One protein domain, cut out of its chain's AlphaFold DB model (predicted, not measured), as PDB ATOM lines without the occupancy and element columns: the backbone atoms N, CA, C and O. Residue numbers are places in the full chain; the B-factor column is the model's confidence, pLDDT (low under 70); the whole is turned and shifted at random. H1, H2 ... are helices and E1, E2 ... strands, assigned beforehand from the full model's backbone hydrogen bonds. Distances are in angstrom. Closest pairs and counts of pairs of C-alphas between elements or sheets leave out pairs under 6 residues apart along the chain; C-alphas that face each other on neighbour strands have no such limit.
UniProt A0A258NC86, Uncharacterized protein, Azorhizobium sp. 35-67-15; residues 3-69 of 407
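This is residues 3 to 69 of the 407 residues of an uncharacterized protein of Azorhizobium sp. 35-67-15 (UniProt A0A258NC86). What is the main picture? With little regular structure, helix H1 packs over one face of a small sheet of parallel strands E1 and E2, and looped residues 3 to 18 make an arm, of which residues 9 to 14 stick out. What is the make-up? The printed part has 67 residues, 25 of them in E1, H1 and E2, in that order; the class is mixed. It is loose, with a radius of gyration of 13.6 A, and spans 47 by 22 by 17 A.

How do strands pair? Residues 3 to 4 pair antiparallel with residues 19 to 20 of E1, residues 19 to 24. E1 and E2, residues 54 to 58, are parallel at 19 degrees, with N 22 and O 55 within hydrogen-bond range at 2.9 A. Where is the helix? The closest C-alphas of H1, residues 32 to 45, and E2 are those of Arg 39 and Val 54, 5.6 A apart. Every O i to N i+4 pair in H1 is within range. E1, H1 and E2 form a strand-helix-strand unit, parallel neighbour strands with a helix between, its crossover right-handed.

Where does E1 begin? C-alpha 19 is at (124.236, 100.686, 84.082). How long is H1? It measures 20.0 A. Where does E2 end? C-alpha 58 is at (122.872, 83.450, 88.276).

How far does it reach? The farthest C-alphas, Phe 11 and Glu 27, are 47.1 A apart. Any cut or long link? The printed part has no cut, and both links are short. Where is confidence low? Residues 8, 29 to 30 and 65 to 69 are under 70.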
ATOM      1  N   ILE A   3     129.347  98.280  88.132       91.81
ATOM      2  CA  ILE A   3     128.537  99.488  87.982       91.81
ATOM      3  C   ILE A   3     129.283 100.453  87.061       91.81
ATOM      4  O   ILE A   3     130.481 100.673  87.224       91.81
ATOM      5  N   VAL A   4     128.560 101.032  86.109       91.56
ATOM      6  CA  VAL A   4     129.015 102.145  85.279       91.56
ATOM      7  C   VAL A   4     128.280 103.387  85.765       91.56
ATOM      8  O   VAL A   4     127.058 103.483  85.642       91.56
ATOM      9  N   LEU A   5     129.023 104.315  86.364       87.69
ATOM     10  CA  LEU A   5     128.485 105.587  86.840       87.69
ATOM     11  C   LEU A   5     128.323 106.582  85.676       87.69
ATOM     12  O   LEU A   5     129.102 106.537  84.722       87.69
ATOM     13  N   PRO A   6     127.335 107.493  85.748       82.75
ATOM     14  CA  PRO A   6     127.126 108.505  84.724       82.75
ATOM     15  C   PRO A   6     128.179 109.614  84.860       82.75
ATOM     16  O   PRO A   6     128.206 110.330  85.863       82.75
ATOM     17  N   ASP A   7     129.034 109.786  83.850       80.44
ATOM     18  CA  ASP A   7     129.992 110.896  83.818       80.44
ATOM     19  C   ASP A   7     129.291 112.219  83.460       80.44
ATOM     20  O   ASP A   7     128.576 112.328  82.456       80.44
ATOM     21  N   ARG A   8     129.501 113.246  84.291       69.94
ATOM     22  CA  ARG A   8     128.905 114.583  84.156       69.94
ATOM     23  C   ARG A   8     129.901 115.575  83.558       69.94
ATOM     24  O   ARG A   8     130.246 116.586  84.166       69.94
ATOM     25  N   GLY A   9     130.329 115.308  82.326       76.06
ATOM     26  CA  GLY A   9     131.142 116.246  81.554       76.06
ATOM     27  C   GLY A   9     130.381 117.542  81.238       76.06
ATOM     28  O   GLY A   9     129.389 117.513  80.514       76.06
ATOM     29  N   SER A  10     130.893 118.689  81.706       73.31
ATOM     30  CA  SER A  10     130.269 120.030  81.613       73.31
ATOM     31  C   SER A  10     129.960 120.549  80.191       73.31
ATOM     32  O   SER A  10     129.402 121.635  80.047       73.31
ATOM     33  N   PHE A  11     130.337 119.812  79.143       77.88
ATOM     34  CA  PHE A  11     130.208 120.214  77.737       77.88
ATOM     35  C   PHE A  11     129.519 119.164  76.847       77.88
ATOM     36  O   PHE A  11     129.429 119.351  75.634       77.88
ATOM     37  N   ARG A  12     129.022 118.055  77.415       75.25
ATOM     38  CA  ARG A  12     128.304 117.009  76.665       75.25
ATOM     39  C   ARG A  12     126.796 117.239  76.758       75.25
ATOM     40  O   ARG A  12     126.268 117.374  77.856       75.25
ATOM     41  N   ARG A  13     126.101 117.256  75.612       71.25
ATOM     42  CA  ARG A  13     124.623 117.290  75.571       71.25
ATOM     43  C   ARG A  13     124.028 115.955  76.015       71.25
ATOM     44  O   ARG A  13     123.072 115.945  76.780       71.25
ATOM     45  N   ASP A  14     124.657 114.858  75.600       73.69
ATOM     46  CA  ASP A  14     124.263 113.506  75.983       73.69
ATOM     47  C   ASP A  14     125.049 113.046  77.213       73.69
ATOM     48  O   ASP A  14     126.279 112.896  77.188       73.69
ATOM     49  N   GLN A  15     124.308 112.832  78.298       74.88
ATOM     50  CA  GLN A  15     124.804 112.278  79.553       74.88
ATOM     51  C   GLN A  15     124.846 110.750  79.432       74.88
ATOM     52  O   GLN A  15     123.881 110.138  78.974       74.88
ATOM     53  N   GLN A  16     125.958 110.121  79.811       81.44
ATOM     54  CA  GLN A  16     126.088 108.666  79.723       81.44
ATOM     55  C   GLN A  16     125.156 107.996  80.740       81.44
ATOM     56  O   GLN A  16     125.290 108.230  81.939       81.44
ATOM     57  N   THR A  17     124.224 107.162  80.273       84.62
ATOM     58  CA  THR A  17     123.291 106.435  81.145       84.62
ATOM     59  C   THR A  17     124.044 105.479  82.069       84.62
ATOM     60  O   THR A  17     124.918 104.735  81.622       84.62
ATOM     61  N   ALA A  18     123.686 105.481  83.352       91.62
ATOM     62  CA  ALA A  18     124.233 104.541  84.323       91.62
ATOM     63  C   ALA A  18     123.753 103.109  84.026       91.62
ATOM     64  O   ALA A  18     122.594 102.918  83.661       91.62
ATOM     65  N   SER A  19     124.606 102.104  84.224       91.81
ATOM     66  CA  SER A  19     124.236 100.686  84.082       91.81
ATOM     67  C   SER A  19     124.890  99.815  85.155       91.81
ATOM     68  O   SER A  19     125.874 100.217  85.782       91.81
ATOM     69  N   ALA A  20     124.338  98.626  85.407       92.44
ATOM     70  CA  ALA A  20     124.893  97.694  86.386       92.44
ATOM     71  C   ALA A  20     124.720  96.224  85.978       92.44
ATOM     72  O   ALA A  20     123.745  95.843  85.331       92.44
ATOM     73  N   SER A  21     125.669  95.394  86.412       91.69
ATOM     74  CA  SER A  21     125.636  93.937  86.298       91.69
ATOM     75  C   SER A  21     125.851  93.305  87.672       91.69
ATOM     76  O   SER A  21     126.862  93.549  88.348       91.69
ATOM     77  N   VAL A  22     124.881  92.507  88.108       91.44
ATOM     78  CA  VAL A  22     124.879  91.826  89.404       91.44
ATOM     79  C   VAL A  22     124.845  90.325  89.162       91.44
ATOM     80  O   VAL A  22     123.912  89.814  88.555       91.44
ATOM     81  N   VAL A  23     125.847  89.607  89.661       91.50
ATOM     82  CA  VAL A  23     125.816  88.143  89.709       91.50
ATOM     83  C   VAL A  23     125.368  87.743  91.107       91.50
ATOM     84  O   VAL A  23     125.948  88.216  92.089       91.50
ATOM     85  N   ILE A  24     124.341  86.904  91.187       88.94
ATOM     86  CA  ILE A  24     123.839  86.310  92.424       88.94
ATOM     87  C   ILE A  24     124.051  84.799  92.393       88.94
ATOM     88  O   ILE A  24     124.096  84.190  91.329       88.94
ATOM     89  N   ARG A  25     124.184  84.201  93.576       88.06
ATOM     90  CA  ARG A  25     124.105  82.754  93.766       88.06
ATOM     91  C   ARG A  25     122.751  82.477  94.404       88.06
ATOM     92  O   ARG A  25     122.518  82.931  95.520       88.06
ATOM     93  N   THR A  26     121.879  81.781  93.689       80.88
ATOM     94  CA  THR A  26     120.582  81.316  94.195       80.88
ATOM     95  C   THR A  26     120.575  79.791  94.255       80.88
ATOM     96  O   THR A  26     121.232  79.135  93.449       80.88
ATOM     97  N   GLU A  27     119.859  79.228  95.226       81.19
ATOM     98  CA  GLU A  27     119.637  77.778  95.330       81.19
ATOM     99  C   GLU A  27     118.603  77.289  94.299       81.19
ATOM    100  O   GLU A  27     118.647  76.135  93.883       81.19
ATOM    101  N   ASN A  28     117.714  78.181  93.842       73.69
ATOM    102  CA  ASN A  28     116.684  77.912  92.838       73.69
ATOM    103  C   ASN A  28     116.944  78.730  91.566       73.69
ATOM    104  O   ASN A  28     117.101  79.950  91.636       73.69
ATOM    105  N   SER A  29     116.937  78.088  90.396       64.62
ATOM    106  CA  SER A  29     117.267  78.728  89.111       64.62
ATOM    107  C   SER A  29     116.256  79.778  88.629       64.62
ATOM    108  O   SER A  29     116.628  80.634  87.834       64.62
ATOM    109  N   ASP A  30     115.010  79.741  89.113       67.25
ATOM    110  CA  ASP A  30     113.881  80.530  88.587       67.25
ATOM    111  C   ASP A  30     113.441  81.695  89.500       67.25
ATOM    112  O   ASP A  30     112.294  82.143  89.447       67.25
ATOM    113  N   ASP A  31     114.336  82.224  90.341       77.06
ATOM    114  CA  ASP A  31     113.995  83.234  91.361       77.06
ATOM    115  C   ASP A  31     113.860  84.675  90.795       77.06
ATOM    116  O   ASP A  31     114.521  85.640  91.196       77.06
ATOM    117  N   ALA A  32     112.993  84.820  89.787       78.31
ATOM    118  CA  ALA A  32     112.781  86.039  89.008       78.31
ATOM    119  C   ALA A  32     112.220  87.213  89.836       78.31
ATOM    120  O   ALA A  32     112.503  88.374  89.531       78.31
ATOM    121  N   SER A  33     111.456  86.926  90.893       81.38
ATOM    122  CA  SER A  33     110.957  87.906  91.870       81.38
ATOM    123  C   SER A  33     112.108  88.558  92.643       81.38
ATOM    124  O   SER A  33     112.202  89.787  92.691       81.38
ATOM    125  N   THR A  34     113.022  87.748  93.180       87.56
ATOM    126  CA  THR A  34     114.236  88.199  93.875       87.56
ATOM    127  C   THR A  34     115.135  89.001  92.940       87.56
ATOM    128  O   THR A  34     115.571  90.099  93.290       87.56
ATOM    129  N   ALA A  35     115.336  88.535  91.703       86.81
ATOM    130  CA  ALA A  35     116.082  89.291  90.701       86.81
ATOM    131  C   ALA A  35     115.432  90.656  90.390       86.81
ATOM    132  O   ALA A  35     116.128  91.672  90.327       86.81
ATOM    133  N   GLN A  36     114.100  90.729  90.270       87.25
ATOM    134  CA  GLN A  36     113.390  91.997  90.064       87.25
ATOM    135  C   GLN A  36     113.504  92.939  91.277       87.25
ATOM    136  O   GLN A  36     113.662  94.152  91.093       87.25
ATOM    137  N   ALA A  37     113.463  92.412  92.503       89.81
ATOM    138  CA  ALA A  37     113.680  93.191  93.721       89.81
ATOM    139  C   ALA A  37     115.097  93.792  93.757       89.81
ATOM    140  O   ALA A  37     115.250  94.991  93.997       89.81
ATOM    141  N   ILE A  38     116.119  93.001  93.414       91.31
ATOM    142  CA  ILE A  38     117.515  93.454  93.316       91.31
ATOM    143  C   ILE A  38     117.677  94.526  92.230       91.31
ATOM    144  O   ILE A  38     118.291  95.560  92.495       91.31
ATOM    145  N   ARG A  39     117.080  94.352  91.038       91.00
ATOM    146  CA  ARG A  39     117.104  95.377  89.971       91.00
ATOM    147  C   ARG A  39     116.523  96.711  90.446       91.00
ATOM    148  O   ARG A  39     117.124  97.757  90.203       91.00
ATOM    149  N   ARG A  40     115.383  96.686  91.149       92.19
ATOM    150  CA  ARG A  40     114.746  97.891  91.716       92.19
ATOM    151  C   ARG A  40     115.604  98.540  92.804       92.19
ATOM    152  O   ARG A  40     115.769  99.758  92.781       92.19
ATOM    153  N   LEU A  41     116.177  97.744  93.708       93.69
ATOM    154  CA  LEU A  41     117.054  98.218  94.780       93.69
ATOM    155  C   LEU A  41     118.300  98.921  94.218       93.69
ATOM    156  O   LEU A  41     118.580 100.059  94.589       93.69
ATOM    157  N   VAL A  42     118.994  98.292  93.265       93.31
ATOM    158  CA  VAL A  42     120.189  98.865  92.621       93.31
ATOM    159  C   VAL A  42     119.847 100.138  91.841       93.31
ATOM    160  O   VAL A  42     120.530 101.144  92.011       93.31
ATOM    161  N   ALA A  43     118.763 100.140  91.058       92.81
ATOM    162  CA  ALA A  43     118.341 101.331  90.320       92.81
ATOM    163  C   ALA A  43     117.969 102.504  91.248       92.81
ATOM    164  O   ALA A  43     118.323 103.642  90.960       92.81
ATOM    165  N   SER A  44     117.318 102.243  92.391       93.75
ATOM    166  CA  SER A  44     117.000 103.292  93.376       93.75
ATOM    167  C   SER A  44     118.223 103.861  94.107       93.75
ATOM    168  O   SER A  44     118.182 105.002  94.561       93.75
ATOM    169  N   ALA A  45     119.319 103.100  94.197       93.19
ATOM    170  CA  ALA A  45     120.541 103.527  94.875       93.19
ATOM    171  C   ALA A  45     121.412 104.483  94.035       93.19
ATOM    172  O   ALA A  45     122.336 105.093  94.574       93.19
ATOM    173  N   ILE A  46     121.162 104.604  92.723       91.06
ATOM    174  CA  ILE A  46     122.052 105.302  91.783       91.06
ATOM    175  C   ILE A  46     121.270 106.392  91.026       91.06
ATOM    176  O   ILE A  46     120.389 106.072  90.225       91.06
ATOM    177  N   PRO A  47     121.582 107.690  91.220       87.19
ATOM    178  CA  PRO A  47     120.836 108.785  90.603       87.19
ATOM    179  C   PRO A  47     120.776 108.696  89.073       87.19
ATOM    180  O   PRO A  47     121.805 108.703  88.397       87.19
ATOM    181  N   GLY A  48     119.560 108.663  88.523       86.12
ATOM    182  CA  GLY A  48     119.322 108.591  87.077       86.12
ATOM    183  C   GLY A  48     119.508 107.201  86.458       86.12
ATOM    184  O   GLY A  48     119.385 107.074  85.239       86.12
ATOM    185  N   MET A  49     119.775 106.160  87.256       90.06
ATOM    186  CA  MET A  49     119.723 104.779  86.778       90.06
ATOM    187  C   MET A  49     118.272 104.338  86.576       90.06
ATOM    188  O   MET A  49     117.380 104.669  87.357       90.06
ATOM    189  N   LYS A  50     118.044 103.550  85.526       90.44
ATOM    190  CA  LYS A  50     116.747 102.945  85.237       90.44
ATOM    191  C   LYS A  50     116.751 101.452  85.546       90.44
ATOM    192  O   LYS A  50     117.788 100.798  85.423       90.44
ATOM    193  N   VAL A  51     115.590 100.885  85.875       89.69
ATOM    194  CA  VAL A  51     115.472  99.446  86.179       89.69
ATOM    195  C   VAL A  51     115.836  98.600  84.950       89.69
ATOM    196  O   VAL A  51     116.479  97.561  85.103       89.69
ATOM    197  N   GLU A  52     115.527  99.065  83.730       87.00
ATOM    198  CA  GLU A  52     115.917  98.395  82.470       87.00
ATOM    199  C   GLU A  52     117.441  98.189  82.342       87.00
ATOM    200  O   GLU A  52     117.890  97.199  81.777       87.00
ATOM    201  N   THR A  53     118.246  99.106  82.894       88.81
ATOM    202  CA  THR A  53     119.716  99.133  82.731       88.81
ATOM    203  C   THR A  53     120.493  98.286  83.749       88.81
ATOM    204  O   THR A  53     121.727  98.288  83.746       88.81
ATOM    205  N   VAL A  54     119.783  97.558  84.618       90.62
ATOM    206  CA  VAL A  54     120.365  96.617  85.583       90.62
ATOM    207  C   VAL A  54     120.125  95.187  85.109       90.62
ATOM    208  O   VAL A  54     118.979  94.737  85.065       90.62
ATOM    209  N   SER A  55     121.205  94.468  84.804       89.44
ATOM    210  CA  SER A  55     121.178  93.032  84.505       89.44
ATOM    211  C   SER A  55     121.520  92.218  85.754       89.44
ATOM    212  O   SER A  55     122.457  92.559  86.483       89.44
ATOM    213  N   VAL A  56     120.768  91.142  85.997       89.56
ATOM    214  CA  VAL A  56     121.021  90.180  87.078       89.56
ATOM    215  C   VAL A  56     121.251  88.805  86.461       89.56
ATOM    216  O   VAL A  56     120.503  88.392  85.577       89.56
ATOM    217  N   LEU A  57     122.290  88.101  86.903       87.69
ATOM    218  CA  LEU A  57     122.666  86.778  86.408       87.69
ATOM    219  C   LEU A  57     122.836  85.800  87.573       87.69
ATOM    220  O   LEU A  57     123.309  86.196  88.638       87.69
ATOM    221  N   ASN A  58     122.497  84.531  87.364       87.31
ATOM    222  CA  ASN A  58     122.872  83.450  88.276       87.31
ATOM    223  C   ASN A  58     124.347  83.044  88.068       87.31
ATOM    224  O   ASN A  58     124.951  83.360  87.040       87.31
ATOM    225  N   THR A  59     124.917  82.277  89.000       87.38
ATOM    226  CA  THR A  59     126.259  81.682  88.858       87.38
ATOM    227  C   THR A  59     126.396  80.756  87.651       87.38
ATOM    228  O   THR A  59     127.500  80.608  87.137       87.38
ATOM    229  N   ASP A  60     125.286  80.203  87.162       83.50
ATOM    230  CA  ASP A  60     125.240  79.308  85.997       83.50
ATOM    231  C   ASP A  60     125.167  80.072  84.657       83.50
ATOM    232  O   ASP A  60     124.970  79.480  83.600       83.50
ATOM    233  N   GLY A  61     125.275  81.407  84.686       78.88
ATOM    234  CA  GLY A  61     125.229  82.274  83.502       78.88
ATOM    235  C   GLY A  61     123.822  82.627  83.003       78.88
ATOM    236  O   GLY A  61     123.686  83.485  82.129       78.88
ATOM    237  N   ALA A  62     122.768  82.031  83.568       81.06
ATOM    238  CA  ALA A  62     121.382  82.373  83.251       81.06
ATOM    239  C   ALA A  62     121.048  83.822  83.662       81.06
ATOM    240  O   ALA A  62     121.289  84.222  84.803       81.06
ATOM    241  N   VAL A  63     120.468  84.610  82.749       78.81
ATOM    242  CA  VAL A  63     120.024  85.987  83.029       78.81
ATOM    243  C   VAL A  63     118.664  85.954  83.723       78.81
ATOM    244  O   VAL A  63     117.650  85.597  83.124       78.81
ATOM    245  N   LEU A  64     118.634  86.373  84.984       76.25
ATOM    246  CA  LEU A  64     117.434  86.411  85.807       76.25
ATOM    247  C   LEU A  64     116.758  87.779  85.666       76.25
ATOM    248  O   LEU A  64     117.210  88.788  86.203       76.25
ATOM    249  N   GLY A  65     115.639  87.814  84.941       64.75
ATOM    250  CA  GLY A  65     114.784  88.998  84.870       64.75
ATOM    251  C   GLY A  65     115.080  89.968  83.724       64.75
ATOM    252  O   GLY A  65     115.021  91.178  83.937       64.75
ATOM    253  N   ALA A  66     115.295  89.469  82.503       61.25
ATOM    254  CA  ALA A  66     115.110  90.251  81.273       61.25
ATOM    255  C   ALA A  66     113.607  90.575  81.062       61.25
ATOM    256  O   ALA A  66     112.933  89.967  80.234       61.25
ATOM    257  N   SER A  67     113.058  91.496  81.865       59.03
ATOM    258  CA  SER A  67     111.603  91.714  82.022       59.03
ATOM    259  C   SER A  67     110.888  92.365  80.838       59.03
ATOM    260  O   SER A  67     109.656  92.411  80.827       59.03
ATOM    261  N   ASP A  68     111.650  92.876  79.872       57.56
ATOM    262  CA  ASP A  68     111.157  93.839  78.882       57.56
ATOM    263  C   ASP A  68     111.246  93.295  77.437       57.56
ATOM    264  O   ASP A  68     110.912  93.994  76.486       57.56
ATOM    265  N   GLY A  69     111.658  92.029  77.266       58.81
ATOM    266  CA  GLY A  69     111.562  91.285  76.000       58.81
ATOM    267  C   GLY A  69     110.280  90.440  75.898       58.81
ATOM    268  O   GLY A  69     109.620  90.178  76.905       58.81
TER     269      GLY A  69